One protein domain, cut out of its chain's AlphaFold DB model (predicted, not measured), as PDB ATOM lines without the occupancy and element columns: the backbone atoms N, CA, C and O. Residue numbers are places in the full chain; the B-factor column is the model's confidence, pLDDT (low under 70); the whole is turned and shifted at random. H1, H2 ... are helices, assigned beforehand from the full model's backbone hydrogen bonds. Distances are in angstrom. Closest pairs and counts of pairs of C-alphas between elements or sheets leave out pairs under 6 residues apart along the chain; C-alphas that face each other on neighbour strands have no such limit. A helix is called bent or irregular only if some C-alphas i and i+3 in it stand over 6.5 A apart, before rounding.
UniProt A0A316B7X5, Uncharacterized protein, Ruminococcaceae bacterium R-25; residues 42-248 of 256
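What this domain is: This is residues 42 to 248 of the 256 residues of an uncharacterized protein of Ruminococcaceae bacterium R-25 (UniProt A0A316B7X5). The domain is a long rod built round one very long helix, H3, with H2 and then H1b running back beside it one after the other, and a loose head of short helices at the end of the rod where H3 ends. H2 and the first part of H3 form a two-helix hairpin that makes the far end, while H1a, H4, H5, H6, H7 and H8 gather in the head, H8 packing on H1b and H4 on H1a. The printed part has 207 residues with eight named helices, H1 to H8 in chain order, and no named strand; its class is all helix. It is extended, with a radius of gyration of the C-alphas of 27.3 A and spans of 94 by 32 by 25 A.

How they stand to each other: H3, residues 111 to 167, forms a hairpin with H2, residues 87 to 106. They touch at a shallow tilt of 19 degrees, opposite ways, H3 with residues 117 to 131 alone; the closest C-alphas, of Phe 93 and Gly 128, are 6.9 A apart. H1, residues 43 to 80, was assigned as one helix by its hydrogen bonds but is bent, with C-alphas 59 and 62 7.5 A apart; its arms H1a, residues 43 to 59, and H1b, residues 62 to 80, are about perpendicular at 76 degrees. H1a is itself irregular, with C-alphas 56 and 59 6.9 A apart. H1b touches residues 142 to 160 of H3 at a shallow tilt of 26 degrees, opposite ways, closest at the C-alphas of Cys 70 and Tyr 149, 5.5 A. H8, residues 238 to 246, touches residues 64 to 72 of H1b, closest at the C-alphas of Glu 68 and Ala 240, 5.2 A. H7, residues 231 to 235, touches residues 157 to 161 of H3, the closest C-alphas, of Ala 157 and Thr 233, being 6.3 A apart. Residues 222 to 226 of H6, residues 212 to 229, touch H7, closest at the C-alphas of Gln 226 and Ala 234, 5.5 A. H4, residues 179 to 190, touches H1a at a shallow tilt of 21 degrees, opposite ways, with the closest C-alphas, of Thr 58 and Pro 179, 5.3 A apart. With residues 184 to 189 alone H4 touches H5, residues 197 to 207, about perpendicular at 75 degrees, closest at the C-alphas of Ile 188 and Ala 200, 6.0 A. Every O i to N i+4 pair is within hydrogen-bond range in H1b, H2, H3, H4, H5 and H6; the counts are 12 of 13 in H1a, 4 of 5 in H8 and 0 of 1 in H7, where 0 of 2 O i to N i+3 pairs are within range.

Where its parts are: H3 is 83.3 A long, from C-alpha 111 at (-32.913, 37.153, -85.900) to C-alpha 167 at (-55.754, 59.095, -8.856). H2 measures 29.2 A, H1b 26.6 A, H6 25.4 A and H1a 25.3 A. H8 ends with C-alpha 246 at (-56.067, 36.988, -23.115).

The domain as a whole: The two C-alphas farthest apart, of Thr 42 and Ser 110, are 94.4 A apart. The printed part has no cut, and the link from H3 to H4, 11 residues, is long. The mean pLDDT of the printed part is 71.9; 71 residues are under 70, among them residues 78 to 90 and 205 to 248.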
ATOM      1  N   THR A  42     -55.160  44.234   5.017       65.38
ATOM      2  CA  THR A  42     -56.228  43.255   5.179       65.38
ATOM      3  C   THR A  42     -56.929  43.063   3.837       65.38
ATOM      4  O   THR A  42     -57.117  44.009   3.070       65.38
ATOM      5  N   ARG A  43     -57.391  41.845   3.539       67.81
ATOM      6  CA  ARG A  43     -58.213  41.542   2.348       67.81
ATOM      7  C   ARG A  43     -59.308  42.591   2.093       67.81
ATOM      8  O   ARG A  43     -59.686  42.869   0.953       67.81
ATOM      9  N   TYR A  44     -59.828  43.169   3.172       73.62
ATOM     10  CA  TYR A  44     -60.765  44.283   3.170       73.62
ATOM     11  C   TYR A  44     -60.194  45.568   2.543       73.62
ATOM     12  O   TYR A  44     -60.841  46.154   1.677       73.62
ATOM     13  N   GLU A  45     -58.992  45.991   2.928       79.88
ATOM     14  CA  GLU A  45     -58.296  47.157   2.372       79.88
ATOM     15  C   GLU A  45     -57.966  46.971   0.890       79.88
ATOM     16  O   GLU A  45     -58.256  47.864   0.096       79.88
ATOM     17  N   ILE A  46     -57.501  45.782   0.491       79.12
ATOM     18  CA  ILE A  46     -57.252  45.457  -0.924       79.12
ATOM     19  C   ILE A  46     -58.551  45.565  -1.734       79.12
ATOM     20  O   ILE A  46     -58.585  46.188  -2.792       79.12
ATOM     21  N   ASN A  47     -59.654  44.990  -1.244       81.19
ATOM     22  CA  ASN A  47     -60.947  45.067  -1.929       81.19
ATOM     23  C   ASN A  47     -61.510  46.495  -1.978       81.19
ATOM     24  O   ASN A  47     -62.159  46.873  -2.956       81.19
ATOM     25  N   LYS A  48     -61.281  47.287  -0.926       85.50
ATOM     26  CA  LYS A  48     -61.666  48.699  -0.874       85.50
ATOM     27  C   LYS A  48     -60.902  49.503  -1.923       85.50
ATOM     28  O   LYS A  48     -61.525  50.288  -2.639       85.50
ATOM     29  N   GLU A  49     -59.603  49.264  -2.048       85.06
ATOM     30  CA  GLU A  49     -58.756  49.936  -3.028       85.06
ATOM     31  C   GLU A  49     -59.088  49.501  -4.460       85.06
ATOM     32  O   GLU A  49     -59.342  50.358  -5.303       85.06
ATOM     33  N   LEU A  50     -59.239  48.196  -4.725       85.56
ATOM     34  CA  LEU A  50     -59.685  47.677  -6.026       85.56
ATOM     35  C   LEU A  50     -61.005  48.312  -6.472       85.56
ATOM     36  O   LEU A  50     -61.147  48.723  -7.620       85.56
ATOM     37  N   LYS A  51     -61.976  48.442  -5.560       88.25
ATOM     38  CA  LYS A  51     -63.272  49.065  -5.862       88.25
ATOM     39  C   LYS A  51     -63.138  50.558  -6.177       88.25
ATOM     40  O   LYS A  51     -63.871  51.070  -7.024       88.25
ATOM     41  N   LYS A  52     -62.238  51.260  -5.484       90.94
ATOM     42  CA  LYS A  52     -61.959  52.682  -5.710       90.94
ATOM     43  C   LYS A  52     -61.263  52.894  -7.057       90.94
ATOM     44  O   LYS A  52     -61.724  53.730  -7.831       90.94
ATOM     45  N   MET A  53     -60.230  52.104  -7.352       86.75
ATOM     46  CA  MET A  53     -59.544  52.109  -8.644       86.75
ATOM     47  C   MET A  53     -60.509  51.787  -9.777       86.75
ATOM     48  O   MET A  53     -60.563  52.533 -10.745       86.75
ATOM     49  N   LEU A  54     -61.333  50.745  -9.631       89.12
ATOM     50  CA  LEU A  54     -62.296  50.368 -10.661       89.12
ATOM     51  C   LEU A  54     -63.227  51.541 -10.986       89.12
ATOM     52  O   LEU A  54     -63.316  51.954 -12.132       89.12
ATOM     53  N   LYS A  55     -63.818  52.179  -9.968       91.69
ATOM     54  CA  LYS A  55     -64.677  53.356 -10.171       91.69
ATOM     55  C   LYS A  55     -63.963  54.507 -10.895       91.69
ATOM     56  O   LYS A  55     -64.609  55.224 -11.656       91.69
ATOM     57  N   HIS A  56     -62.673  54.710 -10.629       90.00
ATOM     58  CA  HIS A  56     -61.878  55.768 -11.252       90.00
ATOM     59  C   HIS A  56     -61.490  55.450 -12.697       90.00
ATOM     60  O   HIS A  56     -61.553  56.331 -13.546       90.00
ATOM     61  N   PHE A  57     -61.114  54.202 -12.984       87.62
ATOM     62  CA  PHE A  57     -60.588  53.804 -14.288       87.62
ATOM     63  C   PHE A  57     -61.660  53.332 -15.277       87.62
ATOM     64  O   PHE A  57     -61.421  53.425 -16.476       87.62
ATOM     65  N   THR A  58     -62.842  52.883 -14.832       88.88
ATOM     66  CA  THR A  58     -63.937  52.453 -15.732       88.88
ATOM     67  C   THR A  58     -64.285  53.488 -16.818       88.88
ATOM     68  O   THR A  58     -64.426  53.093 -17.972       88.88
ATOM     69  N   PRO A  59     -64.358  54.808 -16.545       91.19
ATOM     70  CA  PRO A  59     -64.590  55.811 -17.594       91.19
ATOM     71  C   PRO A  59     -63.515  55.852 -18.690       91.19
ATOM     72  O   PRO A  59     -63.773  56.371 -19.774       91.19
ATOM     73  N   TYR A  60     -62.321  55.329 -18.406       86.81
ATOM     74  CA  TYR A  60     -61.179  55.293 -19.314       86.81
ATOM     75  C   TYR A  60     -61.035  53.957 -20.065       86.81
ATOM     76  O   TYR A  60     -60.089  53.771 -20.831       86.81
ATOM     77  N   GLU A  61     -61.960  53.014 -19.866       84.81
ATOM     78  CA  GLU A  61     -61.970  51.724 -20.565       84.81
ATOM     79  C   GLU A  61     -61.906  51.857 -22.104       84.81
ATOM     80  O   GLU A  61     -61.119  51.134 -22.725       84.81
ATOM     81  N   PRO A  62     -62.621  52.801 -22.759       87.12
ATOM     82  CA  PRO A  62     -62.507  52.993 -24.206       87.12
ATOM     83  C   PRO A  62     -61.080  53.323 -24.666       87.12
ATOM     84  O   PRO A  62     -60.636  52.838 -25.704       87.12
ATOM     85  N   GLN A  63     -60.344  54.113 -23.885       85.38
ATOM     86  CA  GLN A  63     -58.968  54.505 -24.172       85.38
ATOM     87  C   GLN A  63     -58.003  53.324 -23.999       85.38
ATOM     88  O   GLN A  63     -57.078  53.188 -24.799       85.38
ATOM     89  N   PHE A  64     -58.233  52.442 -23.016       81.19
ATOM     90  CA  PHE A  64     -57.489  51.179 -22.895       81.19
ATOM     91  C   PHE A  64     -57.719  50.276 -24.118       81.19
ATOM     92  O   PHE A  64     -56.753  49.775 -24.700       81.19
ATOM     93  N   ASN A  65     -58.972  50.132 -24.565       81.88
ATOM     94  CA  ASN A  65     -59.324  49.343 -25.751       81.88
ATOM     95  C   ASN A  65     -58.716  49.925 -27.040       81.88
ATOM     96  O   ASN A  65     -58.177  49.192 -27.872       81.88
ATOM     97  N   GLU A  66     -58.755  51.249 -27.212       82.94
ATOM     98  CA  GLU A  66     -58.170  51.916 -28.380       82.94
ATOM     99  C   GLU A  66     -56.636  51.808 -28.391       82.94
ATOM    100  O   GLU A  66     -56.025  51.607 -29.447       82.94
ATOM    101  N   TYR A  67     -56.005  51.883 -27.216       80.94
ATOM    102  CA  TYR A  67     -54.564  51.706 -27.067       80.94
ATOM    103  C   TYR A  67     -54.138  50.279 -27.439       80.94
ATOM    104  O   TYR A  67     -53.160  50.082 -28.169       80.94
ATOM    105  N   GLU A  68     -54.902  49.275 -27.000       76.94
ATOM    106  CA  GLU A  68     -54.698  47.876 -27.373       76.94
ATOM    107  C   GLU A  68     -54.847  47.665 -28.888       76.94
ATOM    108  O   GLU A  68     -53.980  47.059 -29.524       76.94
ATOM    109  N   TYR A  69     -55.892  48.237 -29.491       81.44
ATOM    110  CA  TYR A  69     -56.120  48.184 -30.934       81.44
ATOM    111  C   TYR A  69     -54.956  48.790 -31.732       81.44
ATOM    112  O   TYR A  69     -54.477  48.187 -32.700       81.44
ATOM    113  N   CYS A  70     -54.452  49.957 -31.315       78.50
ATOM    114  CA  CYS A  70     -53.287  50.586 -31.942       78.50
ATOM    115  C   CYS A  70     -52.057  49.674 -31.870       78.50
ATOM    116  O   CYS A  70     -51.372  49.479 -32.878       78.50
ATOM    117  N   ASN A  71     -51.825  49.046 -30.716       75.38
ATOM    118  CA  ASN A  71     -50.725  48.107 -30.523       75.38
ATOM    119  C   ASN A  71     -50.841  46.857 -31.406       75.38
ATOM    120  O   ASN A  71     -49.856  46.445 -32.023       75.38
ATOM    121  N   GLN A  72     -52.037  46.276 -31.534       78.06
ATOM    122  CA  GLN A  72     -52.272  45.136 -32.426       78.06
ATOM    123  C   GLN A  72     -52.015  45.499 -33.893       78.06
ATOM    124  O   GLN A  72     -51.394  44.728 -34.630       78.06
ATOM    125  N   LYS A  73     -52.438  46.694 -34.330       80.31
ATOM    126  CA  LYS A  73     -52.161  47.175 -35.689       80.31
ATOM    127  C   LYS A  73     -50.675  47.422 -35.917       80.31
ATOM    128  O   LYS A  73     -50.168  47.036 -36.967       80.31
ATOM    129  N   LEU A  74     -49.961  48.006 -34.958       76.06
ATOM    130  CA  LEU A  74     -48.511  48.190 -35.056       76.06
ATOM    131  C   LEU A  74     -47.768  46.850 -35.131       76.06
ATOM    132  O   LEU A  74     -46.888  46.703 -35.978       76.06
ATOM    133  N   ASP A  75     -48.162  45.853 -34.333       73.50
ATOM    134  CA  ASP A  75     -47.603  44.497 -34.407       73.50
ATOM    135  C   ASP A  75     -47.877  43.860 -35.778       73.50
ATOM    136  O   ASP A  75     -46.958  43.338 -36.414       73.50
ATOM    137  N   PHE A  76     -49.103  43.999 -36.292       77.88
ATOM    138  CA  PHE A  76     -49.467  43.554 -37.637       77.88
ATOM    139  C   PHE A  76     -48.592  44.211 -38.710       77.88
ATOM    140  O   PHE A  76     -48.009  43.508 -39.532       77.88
ATOM    141  N   PHE A  77     -48.428  45.536 -38.685       71.81
ATOM    142  CA  PHE A  77     -47.579  46.237 -39.652       71.81
ATOM    143  C   PHE A  77     -46.092  45.904 -39.488       71.81
ATOM    144  O   PHE A  77     -45.378  45.873 -40.487       71.81
ATOM    145  N   SER A  78     -45.617  45.620 -38.276       69.25
ATOM    146  CA  SER A  78     -44.227  45.205 -38.053       69.25
ATOM    147  C   SER A  78     -43.939  43.816 -38.633       69.25
ATOM    148  O   SER A  78     -42.898  43.613 -39.255       69.25
ATOM    149  N   LYS A  79     -44.888  42.878 -38.502       68.06
ATOM    150  CA  LYS A  79     -44.747  41.485 -38.956       68.06
ATOM    151  C   LYS A  79     -45.054  41.305 -40.438       68.06
ATOM    152  O   LYS A  79     -44.367  40.558 -41.127       68.06
ATOM    153  N   TRP A  80     -46.074  41.997 -40.936       63.28
ATOM    154  CA  TRP A  80     -46.600  41.818 -42.292       63.28
ATOM    155  C   TRP A  80     -46.267  42.971 -43.241       63.28
ATOM    156  O   TRP A  80     -46.538  42.872 -44.435       63.28
ATOM    157  N   GLY A  81     -45.643  44.048 -42.756       57.03
ATOM    158  CA  GLY A  81     -45.420  45.271 -43.533       57.03
ATOM    159  C   GLY A  81     -44.473  45.151 -44.729       57.03
ATOM    160  O   GLY A  81     -44.368  46.121 -45.479       57.03
ATOM    161  N   TYR A  82     -43.798  44.009 -44.920       55.06
ATOM    162  CA  TYR A  82     -42.747  43.862 -45.937       55.06
ATOM    163  C   TYR A  82     -42.713  42.537 -46.717       55.06
ATOM    164  O   TYR A  82     -42.115  42.502 -47.789       55.06
ATOM    165  N   VAL A  83     -43.311  41.446 -46.231       53.41
ATOM    166  CA  VAL A  83     -42.859  40.100 -46.643       53.41
ATOM    167  C   VAL A  83     -43.588  39.477 -47.855       53.41
ATOM    168  O   VAL A  83     -42.889  38.902 -48.688       53.41
ATOM    169  N   PRO A  84     -44.920  39.576 -48.067       54.03
ATOM    170  CA  PRO A  84     -45.541  38.676 -49.052       54.03
ATOM    171  C   PRO A  84     -45.532  39.152 -50.512       54.03
ATOM    172  O   PRO A  84     -45.581  38.321 -51.413       54.03
ATOM    173  N   THR A  85     -45.514  40.460 -50.793       55.47
ATOM    174  CA  THR A  85     -45.927  40.944 -52.129       55.47
ATOM    175  C   THR A  85     -44.807  41.383 -53.061       55.47
ATOM    176  O   THR A  85     -45.062  41.477 -54.253       55.47
ATOM    177  N   ALA A  86     -43.584  41.634 -52.588       56.94
ATOM    178  CA  ALA A  86     -42.487  42.091 -53.460       56.94
ATOM    179  C   ALA A  86     -41.316  41.109 -53.554       56.94
ATOM    180  O   ALA A  86     -40.715  40.977 -54.618       56.94
ATOM    181  N   VAL A  87     -41.027  40.370 -52.480       62.81
ATOM    182  CA  VAL A  87     -39.921  39.398 -52.433       62.81
ATOM    183  C   VAL A  87     -40.027  38.310 -53.518       62.81
ATOM    184  O   VAL A  87     -39.020  38.074 -54.190       62.81
ATOM    185  N   PRO A  88     -41.204  37.700 -53.791       65.94
ATOM    186  CA  PRO A  88     -41.299  36.687 -54.842       65.94
ATOM    187  C   PRO A  88     -41.089  37.279 -56.240       65.94
ATOM    188  O   PRO A  88     -40.457  36.653 -57.084       65.94
ATOM    189  N   PHE A  89     -41.574  38.498 -56.491       68.25
ATOM    190  CA  PHE A  89     -41.497  39.128 -57.812       68.25
ATOM    191  C   PHE A  89     -40.090  39.615 -58.148       68.25
ATOM    192  O   PHE A  89     -39.647  39.455 -59.283       68.25
ATOM    193  N   VAL A  90     -39.362  40.148 -57.163       69.31
ATOM    194  CA  VAL A  90     -37.949  40.503 -57.344       69.31
ATOM    195  C   VAL A  90     -37.120  39.239 -57.590       69.31
ATOM    196  O   VAL A  90     -36.328  39.210 -58.528       69.31
ATOM    197  N   GLY A  91     -37.352  38.164 -56.826       73.56
ATOM    198  CA  GLY A  91     -36.682  36.876 -57.042       73.56
ATOM    199  C   GLY A  91     -36.956  36.279 -58.427       73.56
ATOM    200  O   GLY A  91     -36.020  35.913 -59.136       73.56
ATOM    201  N   LEU A  92     -38.220  36.250 -58.857       74.44
ATOM    202  CA  LEU A  92     -38.615  35.767 -60.185       74.44
ATOM    203  C   LEU A  92     -38.027  36.615 -61.320       74.44
ATOM    204  O   LEU A  92     -37.655  36.062 -62.354       74.44
ATOM    205  N   PHE A  93     -37.884  37.929 -61.127       74.75
ATOM    206  CA  PHE A  93     -37.232  38.806 -62.100       74.75
ATOM    207  C   PHE A  93     -35.744  38.460 -62.285       74.75
ATOM    208  O   PHE A  93     -35.283  38.339 -63.421       74.75
ATOM    209  N   PHE A  94     -35.001  38.239 -61.195       78.19
ATOM    210  CA  PHE A  94     -33.589  37.830 -61.270       78.19
ATOM    211  C   PHE A  94     -33.409  36.432 -61.877       78.19
ATOM    212  O   PHE A  94     -32.497  36.217 -62.672       78.19
ATOM    213  N   ILE A  95     -34.296  35.487 -61.555       82.75
ATOM    214  CA  ILE A  95     -34.267  34.142 -62.148       82.75
ATOM    215  C   ILE A  95     -34.575  34.215 -63.652       82.75
ATOM    216  O   ILE A  95     -33.858  33.627 -64.462       82.75
ATOM    217  N   GLY A  96     -35.594  34.987 -64.045       78.62
ATOM    218  CA  GLY A  96     -35.953  35.195 -65.448       78.62
ATOM    219  C   GLY A  96     -34.834  35.852 -66.263       78.62
ATOM    220  O   GLY A  96     -34.582  35.440 -67.397       78.62
ATOM    221  N   SER A  97     -34.112  36.821 -65.686       77.06
ATOM    222  CA  SER A  97     -32.992  37.486 -66.366       77.06
ATOM    223  C   SER A  97     -31.768  36.576 -66.531       77.06
ATOM    224  O   SER A  97     -31.145  36.583 -67.594       77.06
ATOM    225  N   MET A  98     -31.466  35.727 -65.542       82.19
ATOM    226  CA  MET A  98     -30.405  34.713 -65.639       82.19
ATOM    227  C   MET A  98     -30.689  33.699 -66.757       82.19
ATOM    228  O   MET A  98     -29.795  33.387 -67.548       82.19
ATOM    229  N   ILE A  99     -31.934  33.220 -66.873       81.88
ATOM    230  CA  ILE A  99     -32.345  32.296 -67.945       81.88
ATOM    231  C   ILE A  99     -32.205  32.971 -69.314       81.88
ATOM    232  O   ILE A  99     -31.648  32.380 -70.239       81.88
ATOM    233  N   PHE A 100     -32.642  34.225 -69.438       78.44
ATOM    234  CA  PHE A 100     -32.552  34.991 -70.681       78.44
ATOM    235  C   PHE A 100     -31.107  35.150 -71.184       78.44
ATOM    236  O   PHE A 100     -30.816  34.866 -72.349       78.44
ATOM    237  N   LEU A 101     -30.180  35.535 -70.298       79.25
ATOM    238  CA  LEU A 101     -28.753  35.665 -70.621       79.25
ATOM    239  C   LEU A 101     -28.113  34.317 -70.992       79.25
ATOM    240  O   LEU A 101     -27.275  34.244 -71.893       79.25
ATOM    241  N   SER A 102     -28.540  33.238 -70.336       79.69
ATOM    242  CA  SER A 102     -28.062  31.879 -70.620       79.69
ATOM    243  C   SER A 102     -28.513  31.397 -72.005       79.69
ATOM    244  O   SER A 102     -27.727  30.824 -72.756       79.69
ATOM    245  N   VAL A 103     -29.757  31.687 -72.401       78.19
ATOM    246  CA  VAL A 103     -30.273  31.339 -73.737       78.19
ATOM    247  C   VAL A 103     -29.552  32.126 -74.837       78.19
ATOM    248  O   VAL A 103     -29.212  31.551 -75.871       78.19
ATOM    249  N   LEU A 104     -29.265  33.412 -74.604       74.25
ATOM    250  CA  LEU A 104     -28.538  34.265 -75.553       74.25
ATOM    251  C   LEU A 104     -27.083  33.833 -75.782       74.25
ATOM    252  O   LEU A 104     -26.571  33.996 -76.887       74.25
ATOM    253  N   THR A 105     -26.410  33.314 -74.754       74.50
ATOM    254  CA  THR A 105     -24.999  32.902 -74.850       74.50
ATOM    255  C   THR A 105     -24.826  31.523 -75.489       74.50
ATOM    256  O   THR A 105     -23.848  31.305 -76.201       74.50
ATOM    257  N   VAL A 106     -25.772  30.601 -75.272       74.88
ATOM    258  CA  VAL A 106     -25.677  29.209 -75.752       74.88
ATOM    259  C   VAL A 106     -26.184  29.041 -77.185       74.88
ATOM    260  O   VAL A 106     -25.609  28.275 -77.959       74.88
ATOM    261  N   PHE A 107     -27.243  29.750 -77.576       65.06
ATOM    262  CA  PHE A 107     -27.825  29.601 -78.905       65.06
ATOM    263  C   PHE A 107     -27.375  30.748 -79.817       65.06
ATOM    264  O   PHE A 107     -27.583  31.919 -79.521       65.06
ATOM    265  N   ARG A 108     -26.810  30.433 -80.991       67.88
ATOM    266  CA  ARG A 108     -26.738  31.386 -82.116       67.88
ATOM    267  C   ARG A 108     -28.152  31.573 -82.669       67.88
ATOM    268  O   ARG A 108     -28.544  30.949 -83.651       67.88
ATOM    269  N   VAL A 109     -28.948  32.351 -81.944       62.66
ATOM    270  CA  VAL A 109     -30.380  32.522 -82.178       62.66
ATOM    271  C   VAL A 109     -30.618  33.232 -83.516       62.66
ATOM    272  O   VAL A 109     -29.952  34.212 -83.847       62.66
ATOM    273  N   SER A 110     -31.588  32.750 -84.298       72.88
ATOM    274  CA  SER A 110     -32.013  33.422 -85.528       72.88
ATOM    275  C   SER A 110     -32.641  34.788 -85.218       72.88
ATOM    276  O   SER A 110     -33.320  34.960 -84.205       72.88
ATOM    277  N   LEU A 111     -32.469  35.765 -86.111       72.50
ATOM    278  CA  LEU A 111     -32.913  37.153 -85.900       72.50
ATOM    279  C   LEU A 111     -34.401  37.274 -85.484       72.50
ATOM    280  O   LEU A 111     -34.769  38.149 -84.705       72.50
ATOM    281  N   LYS A 112     -35.261  36.359 -85.962       75.75
ATOM    282  CA  LYS A 112     -36.691  36.305 -85.604       75.75
ATOM    283  C   LYS A 112     -36.929  35.887 -84.147       75.75
ATOM    284  O   LYS A 112     -37.754  36.498 -83.474       75.75
ATOM    285  N   LEU A 113     -36.207  34.878 -83.656       75.31
ATOM    286  CA  LEU A 113     -36.281  34.441 -82.257       75.31
ATOM    287  C   LEU A 113     -35.675  35.492 -81.317       75.31
ATOM    288  O   LEU A 113     -36.215  35.712 -80.237       75.31
ATOM    289  N   TYR A 114     -34.616  36.186 -81.751       78.56
ATOM    290  CA  TYR A 114     -34.004  37.281 -80.994       78.56
ATOM    291  C   TYR A 114     -34.998  38.424 -80.739       78.56
ATOM    292  O   TYR A 114     -35.178  38.839 -79.596       78.56
ATOM    293  N   ASN A 115     -35.714  38.875 -81.774       78.06
ATOM    294  CA  ASN A 115     -36.716  39.936 -81.627       78.06
ATOM    295  C   ASN A 115     -37.885  39.522 -80.714       78.06
ATOM    296  O   ASN A 115     -38.354  40.336 -79.922       78.06
ATOM    297  N   GLY A 116     -38.333  38.261 -80.779       81.12
ATOM    298  CA  GLY A 116     -39.375  37.738 -79.884       81.12
ATOM    299  C   GLY A 116     -38.934  37.683 -78.417       81.12
ATOM    300  O   GLY A 116     -39.669  38.114 -77.530       81.12
ATOM    301  N   LEU A 117     -37.705  37.224 -78.169       80.44
ATOM    302  CA  LEU A 117     -37.070  37.208 -76.848       80.44
ATOM    303  C   LEU A 117     -36.923  38.624 -76.273       80.44
ATOM    304  O   LEU A 117     -37.242  38.857 -75.108       80.44
ATOM    305  N   LEU A 118     -36.495  39.581 -77.095       81.31
ATOM    306  CA  LEU A 118     -36.307  40.971 -76.685       81.31
ATOM    307  C   LEU A 118     -37.638  41.647 -76.313       81.31
ATOM    308  O   LEU A 118     -37.703  42.372 -75.320       81.31
ATOM    309  N   LEU A 119     -38.718  41.357 -77.050       83.88
ATOM    310  CA  LEU A 119     -40.062  41.856 -76.739       83.88
ATOM    311  C   LEU A 119     -40.603  41.272 -75.422       83.88
ATOM    312  O   LEU A 119     -41.161  41.997 -74.599       83.88
ATOM    313  N   TRP A 120     -40.390  39.972 -75.195       81.31
ATOM    314  CA  TRP A 120     -40.756  39.301 -73.945       81.31
ATOM    315  C   TRP A 120     -40.004  39.891 -72.747       81.31
ATOM    316  O   TRP A 120     -40.612  40.212 -71.724       81.31
ATOM    317  N   TYR A 121     -38.698  40.126 -72.899       82.12
ATOM    318  CA  TYR A 121     -37.881  40.771 -71.873       82.12
ATOM    319  C   TYR A 121     -38.346  42.205 -71.586       82.12
ATOM    320  O   TYR A 121     -38.440  42.598 -70.425       82.12
ATOM    321  N   ALA A 122     -38.709  42.976 -72.617       84.38
ATOM    322  CA  ALA A 122     -39.247  44.325 -72.449       84.38
ATOM    323  C   ALA A 122     -40.567  44.334 -71.654       84.38
ATOM    324  O   ALA A 122     -40.744  45.174 -70.769       84.38
ATOM    325  N   MET A 123     -41.465  43.372 -71.903       85.31
ATOM    326  CA  MET A 123     -42.695  43.207 -71.115       85.31
ATOM    327  C   MET A 123     -42.401  42.844 -69.653       85.31
ATOM    328  O   MET A 123     -42.988  43.436 -68.747       85.31
ATOM    329  N   TYR A 124     -41.467  41.919 -69.408       81.31
ATOM    330  CA  TYR A 124     -41.038  41.557 -68.052       81.31
ATOM    331  C   TYR A 124     -40.395  42.726 -67.308       81.31
ATOM    332  O   TYR A 124     -40.658  42.927 -66.124       81.31
ATOM    333  N   PHE A 125     -39.585  43.528 -67.998       81.50
ATOM    334  CA  PHE A 125     -38.957  44.716 -67.432       81.50
ATOM    335  C   PHE A 125     -39.993  45.783 -67.060       81.50
ATOM    336  O   PHE A 125     -39.947  46.328 -65.957       81.50
ATOM    337  N   ALA A 126     -40.980  46.028 -67.928       84.50
ATOM    338  CA  ALA A 126     -42.090  46.934 -67.635       84.50
ATOM    339  C   ALA A 126     -42.920  46.460 -66.427       84.50
ATOM    340  O   ALA A 126     -43.255  47.263 -65.553       84.50
ATOM    341  N   LEU A 127     -43.195  45.155 -66.336       82.50
ATOM    342  CA  LEU A 127     -43.894  44.555 -65.198       82.50
ATOM    343  C   LEU A 127     -43.069  44.663 -63.904       82.50
ATOM    344  O   LEU A 127     -43.605  45.018 -62.857       82.50
ATOM    345  N   GLY A 128     -41.754  44.443 -63.988       80.12
ATOM    346  CA  GLY A 128     -40.821  44.622 -62.876       80.12
ATOM    347  C   GLY A 128     -40.817  46.056 -62.343       80.12
ATOM    348  O   GLY A 128     -40.975  46.259 -61.139       80.12
ATOM    349  N   ILE A 129     -40.729  47.060 -63.225       83.25
ATOM    350  CA  ILE A 129     -40.825  48.477 -62.836       83.25
ATOM    351  C   ILE A 129     -42.176  48.768 -62.175       83.25
ATOM    352  O   ILE A 129     -42.215  49.416 -61.129       83.25
ATOM    353  N   TYR A 130     -43.278  48.271 -62.742       84.12
ATOM    354  CA  TYR A 130     -44.609  48.447 -62.160       84.12
ATOM    355  C   TYR A 130     -44.693  47.870 -60.738       84.12
ATOM    356  O   TYR A 130     -45.144  48.561 -59.822       84.12
ATOM    357  N   CYS A 131     -44.194  46.649 -60.525       79.88
ATOM    358  CA  CYS A 131     -44.139  46.015 -59.208       79.88
ATOM    359  C   CYS A 131     -43.287  46.820 -58.217       79.88
ATOM    360  O   CYS A 131     -43.702  47.015 -57.074       79.88
ATOM    361  N   ILE A 132     -42.135  47.341 -58.651       80.06
ATOM    362  CA  ILE A 132     -41.266  48.190 -57.822       80.06
ATOM    363  C   ILE A 132     -41.998  49.477 -57.415       80.06
ATOM    364  O   ILE A 132     -42.008  49.839 -56.238       80.06
ATOM    365  N   VAL A 133     -42.661  50.157 -58.354       83.56
ATOM    366  CA  VAL A 133     -43.429  51.382 -58.070       83.56
ATOM    367  C   VAL A 133     -44.600  51.098 -57.124       83.56
ATOM    368  O   VAL A 133     -44.806  51.838 -56.156       83.56
ATOM    369  N   ALA A 134     -45.346  50.015 -57.354       78.75
ATOM    370  CA  ALA A 134     -46.431  49.581 -56.477       78.75
ATOM    371  C   ALA A 134     -45.920  49.261 -55.062       78.75
ATOM    372  O   ALA A 134     -46.544  49.660 -54.074       78.75
ATOM    373  N   PHE A 135     -44.750  48.629 -54.957       78.69
ATOM    374  CA  PHE A 135     -44.089  48.355 -53.688       78.69
ATOM    375  C   PHE A 135     -43.691  49.642 -52.957       78.69
ATOM    376  O   PHE A 135     -44.077  49.825 -51.805       78.69
ATOM    377  N   TYR A 136     -43.015  50.590 -53.617       80.38
ATOM    378  CA  TYR A 136     -42.682  51.882 -53.000       80.38
ATOM    379  C   TYR A 136     -43.927  52.650 -52.540       80.38
ATOM    380  O   TYR A 136     -43.916  53.269 -51.470       80.38
ATOM    381  N   LYS A 137     -45.020  52.590 -53.311       82.62
ATOM    382  CA  LYS A 137     -46.306  53.178 -52.920       82.62
ATOM    383  C   LYS A 137     -46.871  52.499 -51.669       82.62
ATOM    384  O   LYS A 137     -47.270  53.200 -50.740       82.62
ATOM    385  N   SER A 138     -46.841  51.167 -51.615       78.44
ATOM    386  CA  SER A 138     -47.254  50.384 -50.444       78.44
ATOM    387  C   SER A 138     -46.400  50.705 -49.210       78.44
ATOM    388  O   SER A 138     -46.948  50.965 -48.142       78.44
ATOM    389  N   LEU A 139     -45.076  50.831 -49.359       77.56
ATOM    390  CA  LEU A 139     -44.177  51.237 -48.273       77.56
ATOM    391  C   LEU A 139     -44.491  52.630 -47.742       77.56
ATOM    392  O   LEU A 139     -44.490  52.852 -46.530       77.56
ATOM    393  N   LYS A 140     -44.750  53.584 -48.639       81.44
ATOM    394  CA  LYS A 140     -45.103  54.949 -48.247       81.44
ATOM    395  C   LYS A 140     -46.403  54.963 -47.446       81.44
ATOM    396  O   LYS A 140     -46.476  55.660 -46.436       81.44
ATOM    397  N   GLU A 141     -47.393  54.184 -47.866       81.31
ATOM    398  CA  GLU A 141     -48.683  54.104 -47.184       81.31
ATOM    399  C   GLU A 141     -48.581  53.371 -45.840       81.31
ATOM    400  O   GLU A 141     -49.053  53.882 -44.826       81.31
ATOM    401  N   ASN A 142     -47.842  52.260 -45.779       77.31
ATOM    402  CA  ASN A 142     -47.555  51.557 -44.526       77.31
ATOM    403  C   ASN A 142     -46.828  52.460 -43.524       77.31
ATOM    404  O   ASN A 142     -47.216  52.521 -42.362       77.31
ATOM    405  N   ARG A 143     -45.825  53.237 -43.960       78.56
ATOM    406  CA  ARG A 143     -45.132  54.200 -43.085       78.56
ATOM    407  C   ARG A 143     -46.067  55.283 -42.550       78.56
ATOM    408  O   ARG A 143     -45.937  55.662 -41.389       78.56
ATOM    409  N   LYS A 144     -46.995  55.791 -43.367       84.12
ATOM    410  CA  LYS A 144     -48.004  56.753 -42.899       84.12
ATOM    411  C   LYS A 144     -48.926  56.123 -41.861       84.12
ATOM    412  O   LYS A 144     -49.156  56.736 -40.825       84.12
ATOM    413  N   ASN A 145     -49.400  54.904 -42.116       81.12
ATOM    414  CA  ASN A 145     -50.254  54.172 -41.187       81.12
ATOM    415  C   ASN A 145     -49.537  53.919 -39.858       81.12
ATOM    416  O   ASN A 145     -50.085  54.250 -38.813       81.12
ATOM    417  N   ILE A 146     -48.284  53.454 -39.888       78.75
ATOM    418  CA  ILE A 146     -47.461  53.272 -38.683       78.75
ATOM    419  C   ILE A 146     -47.351  54.583 -37.900       78.75
ATOM    420  O   ILE A 146     -47.622  54.593 -36.707       78.75
ATOM    421  N   ARG A 147     -47.026  55.706 -38.556       81.00
ATOM    422  CA  ARG A 147     -46.952  57.013 -37.877       81.00
ATOM    423  C   ARG A 147     -48.288  57.438 -37.272       81.00
ATOM    424  O   ARG A 147     -48.293  57.998 -36.184       81.00
ATOM    425  N   LYS A 148     -49.401  57.181 -37.965       86.38
ATOM    426  CA  LYS A 148     -50.749  57.486 -37.472       86.38
ATOM    427  C   LYS A 148     -51.050  56.706 -36.190       86.38
ATOM    428  O   LYS A 148     -51.445  57.314 -35.202       86.38
ATOM    429  N   TYR A 149     -50.835  55.389 -36.200       82.31
ATOM    430  CA  TYR A 149     -51.087  54.543 -35.032       82.31
ATOM    431  C   TYR A 149     -50.119  54.839 -33.886       82.31
ATOM    432  O   TYR A 149     -50.561  54.926 -32.750       82.31
ATOM    433  N   LEU A 150     -48.839  55.088 -34.175       77.88
ATOM    434  CA  LEU A 150     -47.849  55.468 -33.164       77.88
ATOM    435  C   LEU A 150     -48.190  56.818 -32.517       77.88
ATOM    436  O   LEU A 150     -48.134  56.960 -31.302       77.88
ATOM    437  N   GLY A 151     -48.579  57.819 -33.314       76.50
ATOM    438  CA  GLY A 151     -48.993  59.122 -32.788       76.50
ATOM    439  C   GLY A 151     -50.216  59.007 -31.876       76.50
ATOM    440  O   GLY A 151     -50.240  59.612 -30.806       76.50
ATOM    441  N   ARG A 152     -51.194  58.181 -32.271       84.19
ATOM    442  CA  ARG A 152     -52.387  57.909 -31.464       84.19
ATOM    443  C   ARG A 152     -52.064  57.135 -30.189       84.19
ATOM    444  O   ARG A 152     -52.581  57.477 -29.133       84.19
ATOM    445  N   GLU A 153     -51.174  56.149 -30.272       78.69
ATOM    446  CA  GLU A 153     -50.684  55.398 -29.117       78.69
ATOM    447  C   GLU A 153     -50.042  56.336 -28.089       78.69
ATOM    448  O   GLU A 153     -50.388  56.272 -26.916       78.69
ATOM    449  N   VAL A 154     -49.178  57.261 -28.523       77.00
ATOM    450  CA  VAL A 154     -48.531  58.254 -27.647       77.00
ATOM    451  C   VAL A 154     -49.542  59.225 -27.028       77.00
ATOM    452  O   VAL A 154     -49.383  59.645 -25.883       77.00
ATOM    453  N   GLU A 155     -50.578  59.618 -27.766       83.31
ATOM    454  CA  GLU A 155     -51.635  60.492 -27.249       83.31
ATOM    455  C   GLU A 155     -52.458  59.793 -26.162       83.31
ATOM    456  O   GLU A 155     -52.616  60.334 -25.065       83.31
ATOM    457  N   LEU A 156     -52.916  58.569 -26.433       82.50
ATOM    458  CA  LEU A 156     -53.614  57.729 -25.459       82.50
ATOM    459  C   LEU A 156     -52.718  57.459 -24.245       82.50
ATOM    460  O   LEU A 156     -53.180  57.588 -23.111       82.50
ATOM    461  N   ALA A 157     -51.421  57.219 -24.486       75.38
ATOM    462  CA  ALA A 157     -50.393  57.072 -23.461       75.38
ATOM    463  C   ALA A 157     -50.303  58.297 -22.528       75.38
ATOM    464  O   ALA A 157     -50.067  58.199 -21.327       75.38
ATOM    465  N   LYS A 158     -50.517  59.506 -23.038       77.31
ATOM    466  CA  LYS A 158     -50.565  60.695 -22.177       77.31
ATOM    467  C   LYS A 158     -51.870  60.767 -21.392       77.31
ATOM    468  O   LYS A 158     -51.843  61.098 -20.211       77.31
ATOM    469  N   GLN A 159     -52.993  60.426 -22.021       83.00
ATOM    470  CA  GLN A 159     -54.314  60.507 -21.396       83.00
ATOM    471  C   GLN A 159     -54.452  59.587 -20.176       83.00
ATOM    472  O   GLN A 159     -54.834  60.078 -19.116       83.00
ATOM    473  N   LEU A 160     -54.096  58.298 -20.267       82.69
ATOM    474  CA  LEU A 160     -54.147  57.438 -19.066       82.69
ATOM    475  C   LEU A 160     -53.001  57.721 -18.089       82.69
ATOM    476  O   LEU A 160     -53.208  57.526 -16.897       82.69
ATOM    477  N   THR A 161     -51.842  58.248 -18.523       77.81
ATOM    478  CA  THR A 161     -50.814  58.732 -17.573       77.81
ATOM    479  C   THR A 161     -51.395  59.824 -16.689       77.81
ATOM    480  O   THR A 161     -51.239  59.778 -15.472       77.81
ATOM    481  N   ASN A 162     -52.119  60.771 -17.283       81.00
ATOM    482  CA  ASN A 162     -52.822  61.795 -16.523       81.00
ATOM    483  C   ASN A 162     -53.885  61.171 -15.614       81.00
ATOM    484  O   ASN A 162     -53.902  61.487 -14.435       81.00
ATOM    485  N   ALA A 163     -54.673  60.206 -16.102       82.88
ATOM    486  CA  ALA A 163     -55.662  59.511 -15.273       82.88
ATOM    487  C   ALA A 163     -55.041  58.786 -14.061       82.88
ATOM    488  O   ALA A 163     -55.628  58.774 -12.978       82.88
ATOM    489  N   VAL A 164     -53.851  58.197 -14.221       82.50
ATOM    490  CA  VAL A 164     -53.083  57.584 -13.126       82.50
ATOM    491  C   VAL A 164     -52.570  58.639 -12.154       82.50
ATOM    492  O   VAL A 164     -52.721  58.473 -10.945       82.50
ATOM    493  N   ASN A 165     -52.016  59.740 -12.660       78.44
ATOM    494  CA  ASN A 165     -51.545  60.838 -11.820       78.44
ATOM    495  C   ASN A 165     -52.695  61.485 -11.027       78.44
ATOM    496  O   ASN A 165     -52.521  61.785  -9.848       78.44
ATOM    497  N   ASP A 166     -53.871  61.632 -11.644       83.12
ATOM    498  CA  ASP A 166     -55.081  62.193 -11.032       83.12
ATOM    499  C   ASP A 166     -55.617  61.319  -9.887       83.12
ATOM    500  O   ASP A 166     -56.233  61.824  -8.948       83.12
ATOM    501  N   TYR A 167     -55.377  60.006  -9.937       82.94
ATOM    502  CA  TYR A 167     -55.754  59.095  -8.856       82.94
ATOM    503  C   TYR A 167     -54.878  59.267  -7.602       82.94
ATOM    504  O   TYR A 167     -55.359  59.099  -6.477       82.94
ATOM    505  N   GLY A 168     -53.597  59.604  -7.787       79.06
ATOM    506  CA  GLY A 168     -52.618  59.757  -6.713       79.06
ATOM    507  C   GLY A 168     -51.937  58.441  -6.298       79.06
ATOM    508  O   GLY A 168     -51.833  57.518  -7.108       79.06
ATOM    509  N   PRO A 169     -51.418  58.337  -5.058       77.38
ATOM    510  CA  PRO A 169     -50.672  57.162  -4.612       77.38
ATOM    511  C   PRO A 169     -51.572  55.920  -4.572       77.38
ATOM    512  O   PRO A 169     -52.597  55.904  -3.889       77.38
ATOM    513  N   MET A 170     -51.172  54.880  -5.303       74.06
ATOM    514  CA  MET A 170     -51.882  53.602  -5.396       74.06
ATOM    515  C   MET A 170     -51.184  52.537  -4.552       74.06
ATOM    516  O   MET A 170     -49.956  52.465  -4.548       74.06
ATOM    517  N   MET A 171     -51.958  51.667  -3.895       71.25
ATOM    518  CA  MET A 171     -51.408  50.438  -3.293       71.25
ATOM    519  C   MET A 171     -51.119  49.360  -4.343       71.25
ATOM    520  O   MET A 171     -50.264  48.503  -4.142       71.25
ATOM    521  N   ILE A 172     -51.854  49.386  -5.454       71.88
ATOM    522  CA  ILE A 172     -51.721  48.447  -6.565       71.88
ATOM    523  C   ILE A 172     -50.969  49.163  -7.678       71.88
ATOM    524  O   ILE A 172     -51.316  50.286  -8.033       71.88
ATOM    525  N   ASP A 173     -49.945  48.520  -8.232       70.00
ATOM    526  CA  ASP A 173     -49.143  49.115  -9.299       70.00
ATOM    527  C   ASP A 173     -50.025  49.551 -10.489       70.00
ATOM    528  O   ASP A 173     -50.914  48.820 -10.936       70.00
ATOM    529  N   SER A 174     -49.739  50.743 -11.017       69.50
ATOM    530  CA  SER A 174     -50.351  51.347 -12.204       69.50
ATOM    531  C   SER A 174     -50.457  50.406 -13.412       69.50
ATOM    532  O   SER A 174     -51.395  50.538 -14.200       69.50
ATOM    533  N   LYS A 175     -49.580  49.399 -13.530       69.00
ATOM    534  CA  LYS A 175     -49.665  48.362 -14.576       69.00
ATOM    535  C   LYS A 175     -50.922  47.486 -14.504       69.00
ATOM    536  O   LYS A 175     -51.197  46.764 -15.456       69.00
ATOM    537  N   TYR A 176     -51.672  47.522 -13.401       73.31
ATOM    538  CA  TYR A 176     -52.942  46.810 -13.229       73.31
ATOM    539  C   TYR A 176     -54.154  47.749 -13.261       73.31
ATOM    540  O   TYR A 176     -55.248  47.323 -12.922       73.31
ATOM    541  N   SER A 177     -53.980  49.010 -13.671       77.62
ATOM    542  CA  SER A 177     -55.038  50.035 -13.676       77.62
ATOM    543  C   SER A 177     -56.153  49.819 -14.707       77.62
ATOM    544  O   SER A 177     -57.177  50.493 -14.631       77.62
ATOM    545  N   ASP A 178     -55.996  48.885 -15.653       79.12
ATOM    546  CA  ASP A 178     -57.059  48.572 -16.617       79.12
ATOM    547  C   ASP A 178     -58.288  48.020 -15.882       79.12
ATOM    548  O   ASP A 178     -58.163  47.029 -15.151       79.12
ATOM    549  N   PRO A 179     -59.477  48.614 -16.093       80.94
ATOM    550  CA  PRO A 179     -60.722  48.186 -15.461       80.94
ATOM    551  C   PRO A 179     -60.968  46.684 -15.567       80.94
ATOM    552  O   PRO A 179     -61.355  46.046 -14.592       80.94
ATOM    553  N   ARG A 180     -60.650  46.091 -16.718       81.44
ATOM    554  CA  ARG A 180     -60.879  44.675 -17.001       81.44
ATOM    555  C   ARG A 180     -59.959  43.771 -16.167       81.44
ATOM    556  O   ARG A 180     -60.336  42.661 -15.788       81.44
ATOM    557  N   ILE A 181     -58.743  44.232 -15.857       79.56
ATOM    558  CA  ILE A 181     -57.813  43.544 -14.944       79.56
ATOM    559  C   ILE A 181     -58.283  43.710 -13.501       79.56
ATOM    560  O   ILE A 181     -58.331  42.731 -12.756       79.56
ATOM    561  N   LEU A 182     -58.655  44.934 -13.119       82.94
ATOM    562  CA  LEU A 182     -59.160  45.242 -11.783       82.94
ATOM    563  C   LEU A 182     -60.402  44.409 -11.446       82.94
ATOM    564  O   LEU A 182     -60.507  43.900 -10.330       82.94
ATOM    565  N   GLU A 183     -61.308  44.200 -12.403       82.50
ATOM    566  CA  GLU A 183     -62.470  43.322 -12.242       82.50
ATOM    567  C   GLU A 183     -62.071  41.872 -11.973       82.50
ATOM    568  O   GLU A 183     -62.572  41.268 -11.022       82.50
ATOM    569  N   LYS A 184     -61.132  41.317 -12.748       80.69
ATOM    570  CA  LYS A 184     -60.644  39.946 -12.533       80.69
ATOM    571  C   LYS A 184     -59.942  39.795 -11.186       80.69
ATOM    572  O   LYS A 184     -60.246  38.856 -10.453       80.69
ATOM    573  N   LEU A 185     -59.073  40.737 -10.815       80.25
ATOM    574  CA  LEU A 185     -58.429  40.755  -9.498       80.25
ATOM    575  C   LEU A 185     -59.465  40.842  -8.372       80.25
ATOM    576  O   LEU A 185     -59.344  40.148  -7.366       80.25
ATOM    577  N   MET A 186     -60.519  41.639  -8.550       81.56
ATOM    578  CA  MET A 186     -61.613  41.736  -7.586       81.56
ATOM    579  C   MET A 186     -62.415  40.431  -7.486       81.56
ATOM    580  O   MET A 186     -62.806  40.051  -6.384       81.56
ATOM    581  N   ILE A 187     -62.647  39.718  -8.592       80.69
ATOM    582  CA  ILE A 187     -63.308  38.404  -8.588       80.69
ATOM    583  C   ILE A 187     -62.445  37.372  -7.851       80.69
ATOM    584  O   ILE A 187     -62.943  36.717  -6.933       80.69
ATOM    585  N   ILE A 188     -61.156  37.273  -8.193       77.44
ATOM    586  CA  ILE A 188     -60.202  36.361  -7.543       77.44
ATOM    587  C   ILE A 188     -60.137  36.664  -6.045       77.44
ATOM    588  O   ILE A 188     -60.350  35.774  -5.218       77.44
ATOM    589  N   ASN A 189     -59.978  37.934  -5.676       75.94
ATOM    590  CA  ASN A 189     -59.871  38.325  -4.279       75.94
ATOM    591  C   ASN A 189     -61.184  38.119  -3.498       75.94
ATOM    592  O   ASN A 189     -61.149  37.732  -2.332       75.94
ATOM    593  N   ARG A 190     -62.362  38.304  -4.108       72.62
ATOM    594  CA  ARG A 190     -63.657  38.006  -3.457       72.62
ATOM    595  C   ARG A 190     -63.938  36.514  -3.317       72.62
ATOM    596  O   ARG A 190     -64.680  36.126  -2.421       72.62
ATOM    597  N   SER A 191     -63.369  35.686  -4.187       71.50
ATOM    598  CA  SER A 191     -63.652  34.248  -4.234       71.50
ATOM    599  C   SER A 191     -63.089  33.444  -3.057       71.50
ATOM    600  O   SER A 191     -63.343  32.246  -2.966       71.50
ATOM    601  N   GLY A 192     -62.322  34.062  -2.157       66.62
ATOM    602  CA  GLY A 192     -61.692  33.338  -1.053       66.62
ATOM    603  C   GLY A 192     -60.384  32.642  -1.435       66.62
ATOM    604  O   GLY A 192     -59.737  32.094  -0.555       66.62
ATOM    605  N   ARG A 193     -60.001  32.643  -2.721       62.50
ATOM    606  CA  ARG A 193     -58.905  31.816  -3.259       62.50
ATOM    607  C   ARG A 193     -57.499  32.299  -2.908       62.50
ATOM    608  O   ARG A 193     -56.565  31.513  -3.001       62.50
ATOM    609  N   THR A 194     -57.355  33.571  -2.553       68.38
ATOM    610  CA  THR A 194     -56.065  34.215  -2.276       68.38
ATOM    611  C   THR A 194     -56.168  35.085  -1.036       68.38
ATOM    612  O   THR A 194     -57.198  35.738  -0.837       68.38
ATOM    613  N   ASP A 195     -55.116  35.107  -0.226       65.06
ATOM    614  CA  ASP A 195     -55.052  35.914   0.996       65.06
ATOM    615  C   ASP A 195     -54.311  37.235   0.761       65.06
ATOM    616  O   ASP A 195     -54.624  38.239   1.400       65.06
ATOM    617  N   THR A 196     -53.418  37.277  -0.235       69.50
ATOM    618  CA  THR A 196     -52.661  38.477  -0.620       69.50
ATOM    619  C   THR A 196     -52.954  38.925  -2.055       69.50
ATOM    620  O   THR A 196     -53.417  38.151  -2.901       69.50
ATOM    621  N   LEU A 197     -52.668  40.200  -2.350       71.12
ATOM    622  CA  LEU A 197     -52.739  40.747  -3.710       71.12
ATOM    623  C   LEU A 197     -51.760  40.036  -4.655       71.12
ATOM    624  O   LEU A 197     -52.106  39.778  -5.802       71.12
ATOM    625  N   GLU A 198     -50.565  39.695  -4.173       71.38
ATOM    626  CA  GLU A 198     -49.546  38.984  -4.954       71.38
ATOM    627  C   GLU A 198     -50.048  37.613  -5.403       71.38
ATOM    628  O   GLU A 198     -49.985  37.297  -6.586       71.38
ATOM    629  N   GLN A 199     -50.673  36.849  -4.502       69.62
ATOM    630  CA  GLN A 199     -51.304  35.578  -4.858       69.62
ATOM    631  C   GLN A 199     -52.446  35.762  -5.866       69.62
ATOM    632  O   GLN A 199     -52.622  34.925  -6.748       69.62
ATOM    633  N   ALA A 200     -53.227  36.845  -5.759       72.31
ATOM    634  CA  ALA A 200     -54.286  37.154  -6.723       72.31
ATOM    635  C   ALA A 200     -53.722  37.469  -8.115       72.31
ATOM    636  O   ALA A 200     -54.281  37.033  -9.120       72.31
ATOM    637  N   ILE A 201     -52.601  38.188  -8.168       73.88
ATOM    638  CA  ILE A 201     -51.864  38.484  -9.396       73.88
ATOM    639  C   ILE A 201     -51.272  37.196  -9.987       73.88
ATOM    640  O   ILE A 201     -51.463  36.934 -11.172       73.88
ATOM    641  N   ASP A 202     -50.625  36.355  -9.182       70.06
ATOM    642  CA  ASP A 202     -50.070  35.073  -9.633       70.06
ATOM    643  C   ASP A 202     -51.162  34.137 -10.158       70.06
ATOM    644  O   ASP A 202     -51.013  33.517 -11.212       70.06
ATOM    645  N   MET A 203     -52.304  34.074  -9.470       69.62
ATOM    646  CA  MET A 203     -53.459  33.295  -9.908       69.62
ATOM    647  C   MET A 203     -54.042  33.835 -11.214       69.62
ATOM    648  O   MET A 203     -54.385  33.047 -12.089       69.62
ATOM    649  N   LEU A 204     -54.083  35.158 -11.394       72.69
ATOM    650  CA  LEU A 204     -54.486  35.777 -12.655       72.69
ATOM    651  C   LEU A 204     -53.571  35.338 -13.813       72.69
ATOM    652  O   LEU A 204     -54.068  35.039 -14.903       72.69
ATOM    653  N   TYR A 205     -52.254  35.256 -13.580       65.19
ATOM    654  CA  TYR A 205     -51.298  34.724 -14.557       65.19
ATOM    655  C   TYR A 205     -51.511  33.223 -14.807       65.19
ATOM    656  O   TYR A 205     -51.518  32.797 -15.959       65.19
ATOM    657  N   HIS A 206     -51.751  32.424 -13.768       61.66
ATOM    658  CA  HIS A 206     -51.937  30.975 -13.888       61.66
ATOM    659  C   HIS A 206     -53.272  30.555 -14.533       61.66
ATOM    660  O   HIS A 206     -53.275  29.667 -15.386       61.66
ATOM    661  N   GLU A 207     -54.397  31.191 -14.185       60.56
ATOM    662  CA  GLU A 207     -55.733  30.897 -14.742       60.56
ATOM    663  C   GLU A 207     -55.836  31.233 -16.237       60.56
ATOM    664  O   GLU A 207     -56.696  30.712 -16.940       60.56
ATOM    665  N   SER A 208     -54.932  32.065 -16.752       55.34
ATOM    666  CA  SER A 208     -54.914  32.471 -18.157       55.34
ATOM    667  C   SER A 208     -54.467  31.390 -19.147       55.34
ATOM    668  O   SER A 208     -54.355  31.672 -20.338       55.34
ATOM    669  N   GLY A 209     -54.150  30.179 -18.672       49.28
ATOM    670  CA  GLY A 209     -53.651  29.075 -19.503       49.28
ATOM    671  C   GLY A 209     -52.278  29.344 -20.130       49.28
ATOM    672  O   GLY A 209     -51.767  28.542 -20.910       49.28
ATOM    673  N   LYS A 210     -51.654  30.474 -19.793       51.91
ATOM    674  CA  LYS A 210     -50.401  30.931 -20.371       51.91
ATOM    675  C   LYS A 210     -49.256  30.609 -19.425       51.91
ATOM    676  O   LYS A 210     -49.152  31.135 -18.323       51.91
ATOM    677  N   THR A 211     -48.416  29.689 -19.886       49.97
ATOM    678  CA  THR A 211     -47.204  29.197 -19.223       49.97
ATOM    679  C   THR A 211     -46.296  30.344 -18.758       49.97
ATOM    680  O   THR A 211     -46.375  31.464 -19.268       49.97
ATOM    681  N   LYS A 212     -45.351  30.049 -17.851       52.09
ATOM    682  CA  LYS A 212     -44.279  30.979 -17.436       52.09
ATOM    683  C   LYS A 212     -43.578  31.678 -18.617       52.09
ATOM    684  O   LYS A 212     -43.062  32.776 -18.466       52.09
ATOM    685  N   GLU A 213     -43.576  31.080 -19.808       49.09
ATOM    686  CA  GLU A 213     -43.001  31.674 -21.021       49.09
ATOM    687  C   GLU A 213     -43.795  32.865 -21.567       49.09
ATOM    688  O   GLU A 213     -43.223  33.775 -22.161       49.09
ATOM    689  N   ALA A 214     -45.115  32.881 -21.404       49.97
ATOM    690  CA  ALA A 214     -45.957  33.979 -21.862       49.97
ATOM    691  C   ALA A 214     -45.919  35.164 -20.890       49.97
ATOM    692  O   ALA A 214     -45.889  36.309 -21.345       49.97
ATOM    693  N   SER A 215     -45.830  34.900 -19.581       49.72
ATOM    694  CA  SER A 215     -45.492  35.932 -18.597       49.72
ATOM    695  C   SER A 215     -44.077  36.464 -18.831       49.72
ATOM    696  O   SER A 215     -43.881  37.672 -18.797       49.72
ATOM    697  N   GLN A 216     -43.110  35.605 -19.175       54.12
ATOM    698  CA  GLN A 216     -41.748  36.041 -19.494       54.12
ATOM    699  C   GLN A 216     -41.696  36.885 -20.773       54.12
ATOM    700  O   GLN A 216     -41.142  37.972 -20.752       54.12
ATOM    701  N   LYS A 217     -42.362  36.478 -21.861       54.31
ATOM    702  CA  LYS A 217     -42.470  37.296 -23.086       54.31
ATOM    703  C   LYS A 217     -43.131  38.648 -22.832       54.31
ATOM    704  O   LYS A 217     -42.812  39.627 -23.504       54.31
ATOM    705  N   TYR A 218     -44.069  38.698 -21.893       55.25
ATOM    706  CA  TYR A 218     -44.665  39.945 -21.440       55.25
ATOM    707  C   TYR A 218     -43.644  40.802 -20.677       55.25
ATOM    708  O   TYR A 218     -43.490  41.968 -21.024       55.25
ATOM    709  N   LEU A 219     -42.896  40.220 -19.731       56.00
ATOM    710  CA  LEU A 219     -41.793  40.872 -19.007       56.00
ATOM    711  C   LEU A 219     -40.668  41.356 -19.940       56.00
ATOM    712  O   LEU A 219     -40.174  42.465 -19.780       56.00
ATOM    713  N   ASP A 220     -40.317  40.604 -20.977       60.81
ATOM    714  CA  ASP A 220     -39.276  41.001 -21.928       60.81
ATOM    715  C   ASP A 220     -39.756  42.158 -22.824       60.81
ATOM    716  O   ASP A 220     -39.023  43.115 -23.093       60.81
ATOM    717  N   LYS A 221     -41.024  42.113 -23.262       59.09
ATOM    718  CA  LYS A 221     -41.648  43.193 -24.044       59.09
ATOM    719  C   LYS A 221     -41.838  44.457 -23.197       59.09
ATOM    720  O   LYS A 221     -41.663  45.557 -23.717       59.09
ATOM    721  N   LEU A 222     -42.140  44.293 -21.907       56.53
ATOM    722  CA  LEU A 222     -42.132  45.343 -20.886       56.53
ATOM    723  C   LEU A 222     -40.753  46.011 -20.812       56.53
ATOM    724  O   LEU A 222     -40.641  47.217 -21.016       56.53
ATOM    725  N   THR A 223     -39.687  45.238 -20.591       62.44
ATOM    726  CA  THR A 223     -38.325  45.777 -20.476       62.44
ATOM    727  C   THR A 223     -37.880  46.486 -21.758       62.44
ATOM    728  O   THR A 223     -37.340  47.590 -21.699       62.44
ATOM    729  N   SER A 224     -38.167  45.908 -22.930       61.25
ATOM    730  CA  SER A 224     -37.840  46.517 -24.226       61.25
ATOM    731  C   SER A 224     -38.540  47.861 -24.445       61.25
ATOM    732  O   SER A 224     -37.917  48.790 -24.954       61.25
ATOM    733  N   ARG A 225     -39.818  47.985 -24.072       54.69
ATOM    734  CA  ARG A 225     -40.587  49.226 -24.247       54.69
ATOM    735  C   ARG A 225     -40.257  50.274 -23.187       54.69
ATOM    736  O   ARG A 225     -40.244  51.460 -23.499       54.69
ATOM    737  N   GLN A 226     -39.927  49.854 -21.966       56.59
ATOM    738  CA  GLN A 226     -39.432  50.740 -20.910       56.59
ATOM    739  C   GLN A 226     -38.109  51.400 -21.319       56.59
ATOM    740  O   GLN A 226     -37.928  52.596 -21.101       56.59
ATOM    741  N   ALA A 227     -37.229  50.651 -21.990       61.31
ATOM    742  CA  ALA A 227     -36.007  51.198 -22.574       61.31
ATOM    743  C   ALA A 227     -36.274  52.199 -23.718       61.31
ATOM    744  O   ALA A 227     -35.494  53.127 -23.909       61.31
ATOM    745  N   GLU A 228     -37.368  52.030 -24.471       57.78
ATOM    746  CA  GLU A 228     -37.705  52.859 -25.639       57.78
ATOM    747  C   GLU A 228     -38.448  54.160 -25.269       57.78
ATOM    748  O   GLU A 228     -38.203  55.200 -25.879       57.78
ATOM    749  N   PHE A 229     -39.331  54.127 -24.260       53.78
ATOM    750  CA  PHE A 229     -40.232  55.244 -23.917       53.78
ATOM    751  C   PHE A 229     -40.013  55.858 -22.526       53.78
ATOM    752  O   PHE A 229     -40.647  56.861 -22.197       53.78
ATOM    753  N   GLY A 230     -39.111  55.303 -21.714       55.47
ATOM    754  CA  GLY A 230     -38.819  55.798 -20.371       55.47
ATOM    755  C   GLY A 230     -39.857  55.411 -19.310       55.47
ATOM    756  O   GLY A 230     -40.924  54.861 -19.584       55.47
ATOM    757  N   ASP A 231     -39.519  55.696 -18.053       56.22
ATOM    758  CA  ASP A 231     -40.150  55.099 -16.869       56.22
ATOM    759  C   ASP A 231     -41.591  55.549 -16.585       56.22
ATOM    760  O   ASP A 231     -42.323  54.850 -15.887       56.22
ATOM    761  N   THR A 232     -42.013  56.700 -17.105       51.25
ATOM    762  CA  THR A 232     -43.308  57.318 -16.775       51.25
ATOM    763  C   THR A 232     -44.420  56.942 -17.747       51.25
ATOM    764  O   THR A 232     -45.546  56.713 -17.320       51.25
ATOM    765  N   THR A 233     -44.125  56.835 -19.046       48.78
ATOM    766  CA  THR A 233     -45.129  56.510 -20.078       48.78
ATOM    767  C   THR A 233     -45.366  55.009 -20.195       48.78
ATOM    768  O   THR A 233     -46.473  54.574 -20.498       48.78
ATOM    769  N   ALA A 234     -44.338  54.203 -19.925       47.53
ATOM    770  CA  ALA A 234     -44.428  52.763 -20.085       47.53
ATOM    771  C   ALA A 234     -45.291  52.128 -18.976       47.53
ATOM    772  O   ALA A 234     -46.230  51.395 -19.276       47.53
ATOM    773  N   LYS A 235     -45.044  52.478 -17.702       45.09
ATOM    774  CA  LYS A 235     -45.670  51.845 -16.519       45.09
ATOM    775  C   LYS A 235     -47.201  51.895 -16.509       45.09
ATOM    776  O   LYS A 235     -47.832  50.961 -16.026       45.09
ATOM    777  N   VAL A 236     -47.793  52.930 -17.102       48.41
ATOM    778  CA  VAL A 236     -49.239  53.164 -17.030       48.41
ATOM    779  C   VAL A 236     -50.064  52.287 -17.992       48.41
ATOM    780  O   VAL A 236     -51.227  52.015 -17.719       48.41
ATOM    781  N   PHE A 237     -49.495  51.777 -19.091       50.66
ATOM    782  CA  PHE A 237     -50.302  51.221 -20.201       50.66
ATOM    783  C   PHE A 237     -50.101  49.739 -20.478       50.66
ATOM    784  O   PHE A 237     -50.712  49.162 -21.381       50.66
ATOM    785  N   TYR A 238     -49.254  49.085 -19.693       52.62
ATOM    786  CA  TYR A 238     -48.954  47.672 -19.878       52.62
ATOM    787  C   TYR A 238     -50.124  46.732 -19.591       52.62
ATOM    788  O   TYR A 238     -50.101  45.573 -20.017       52.62
ATOM    789  N   SER A 239     -51.161  47.242 -18.937       44.56
ATOM    790  CA  SER A 239     -52.429  46.568 -18.713       44.56
ATOM    791  C   SER A 239     -53.191  46.267 -20.018       44.56
ATOM    792  O   SER A 239     -53.759  45.189 -20.165       44.56
ATOM    793  N   ALA A 240     -53.093  47.128 -21.035       40.56
ATOM    794  CA  ALA A 240     -53.744  46.907 -22.329       40.56
ATOM    795  C   ALA A 240     -53.099  45.762 -23.140       40.56
ATOM    796  O   ALA A 240     -53.779  45.030 -23.856       40.56
ATOM    797  N   ASN A 241     -51.787  45.529 -22.990       49.00
ATOM    798  CA  ASN A 241     -51.114  44.363 -23.593       49.00
ATOM    799  C   ASN A 241     -51.462  43.046 -22.884       49.00
ATOM    800  O   ASN A 241     -51.277  41.977 -23.468       49.00
ATOM    801  N   PHE A 242     -51.952  43.115 -21.643       46.81
ATOM    802  CA  PHE A 242     -52.449  41.952 -20.926       46.81
ATOM    803  C   PHE A 242     -53.643  41.380 -21.696       46.81
ATOM    804  O   PHE A 242     -53.553  40.260 -22.176       46.81
ATOM    805  N   PHE A 243     -54.691  42.157 -21.984       41.12
ATOM    806  CA  PHE A 243     -55.863  41.647 -22.714       41.12
ATOM    807  C   PHE A 243     -55.585  41.193 -24.151       41.12
ATOM    808  O   PHE A 243     -56.133  40.170 -24.552       41.12
ATOM    809  N   GLY A 244     -54.636  41.804 -24.867       43.12
ATOM    810  CA  GLY A 244     -54.236  41.328 -26.202       43.12
ATOM    811  C   GLY A 244     -53.585  39.941 -26.178       43.12
ATOM    812  O   GLY A 244     -53.533  39.235 -27.190       43.12
ATOM    813  N   LEU A 245     -53.103  39.518 -25.006       41.31
ATOM    814  CA  LEU A 245     -52.713  38.143 -24.737       41.31
ATOM    815  C   LEU A 245     -53.937  37.290 -24.339       41.31
ATOM    816  O   LEU A 245     -54.035  36.175 -24.839       41.31
ATOM    817  N   TYR A 246     -54.879  37.770 -23.524       41.94
ATOM    818  CA  TYR A 246     -56.067  36.988 -23.115       41.94
ATOM    819  C   TYR A 246     -57.113  36.788 -24.227       41.94
ATOM    820  O   TYR A 246     -57.792  35.771 -24.214       41.94
ATOM    821  N   HIS A 247     -57.223  37.693 -25.205       39.09
ATOM    822  CA  HIS A 247     -58.177  37.593 -26.320       39.09
ATOM    823  C   HIS A 247     -57.645  36.846 -27.545       39.09
ATOM    824  O   HIS A 247     -58.301  36.797 -28.580       39.09
ATOM    825  N   LYS A 248     -56.476  36.204 -27.452       40.12
ATOM    826  CA  LYS A 248     -55.909  35.456 -28.581       40.12
ATOM    827  C   LYS A 248     -56.472  34.038 -28.765       40.12
ATOM    828  O   LYS A 248     -55.768  33.199 -29.319       40.12
TER     829      LYS A 248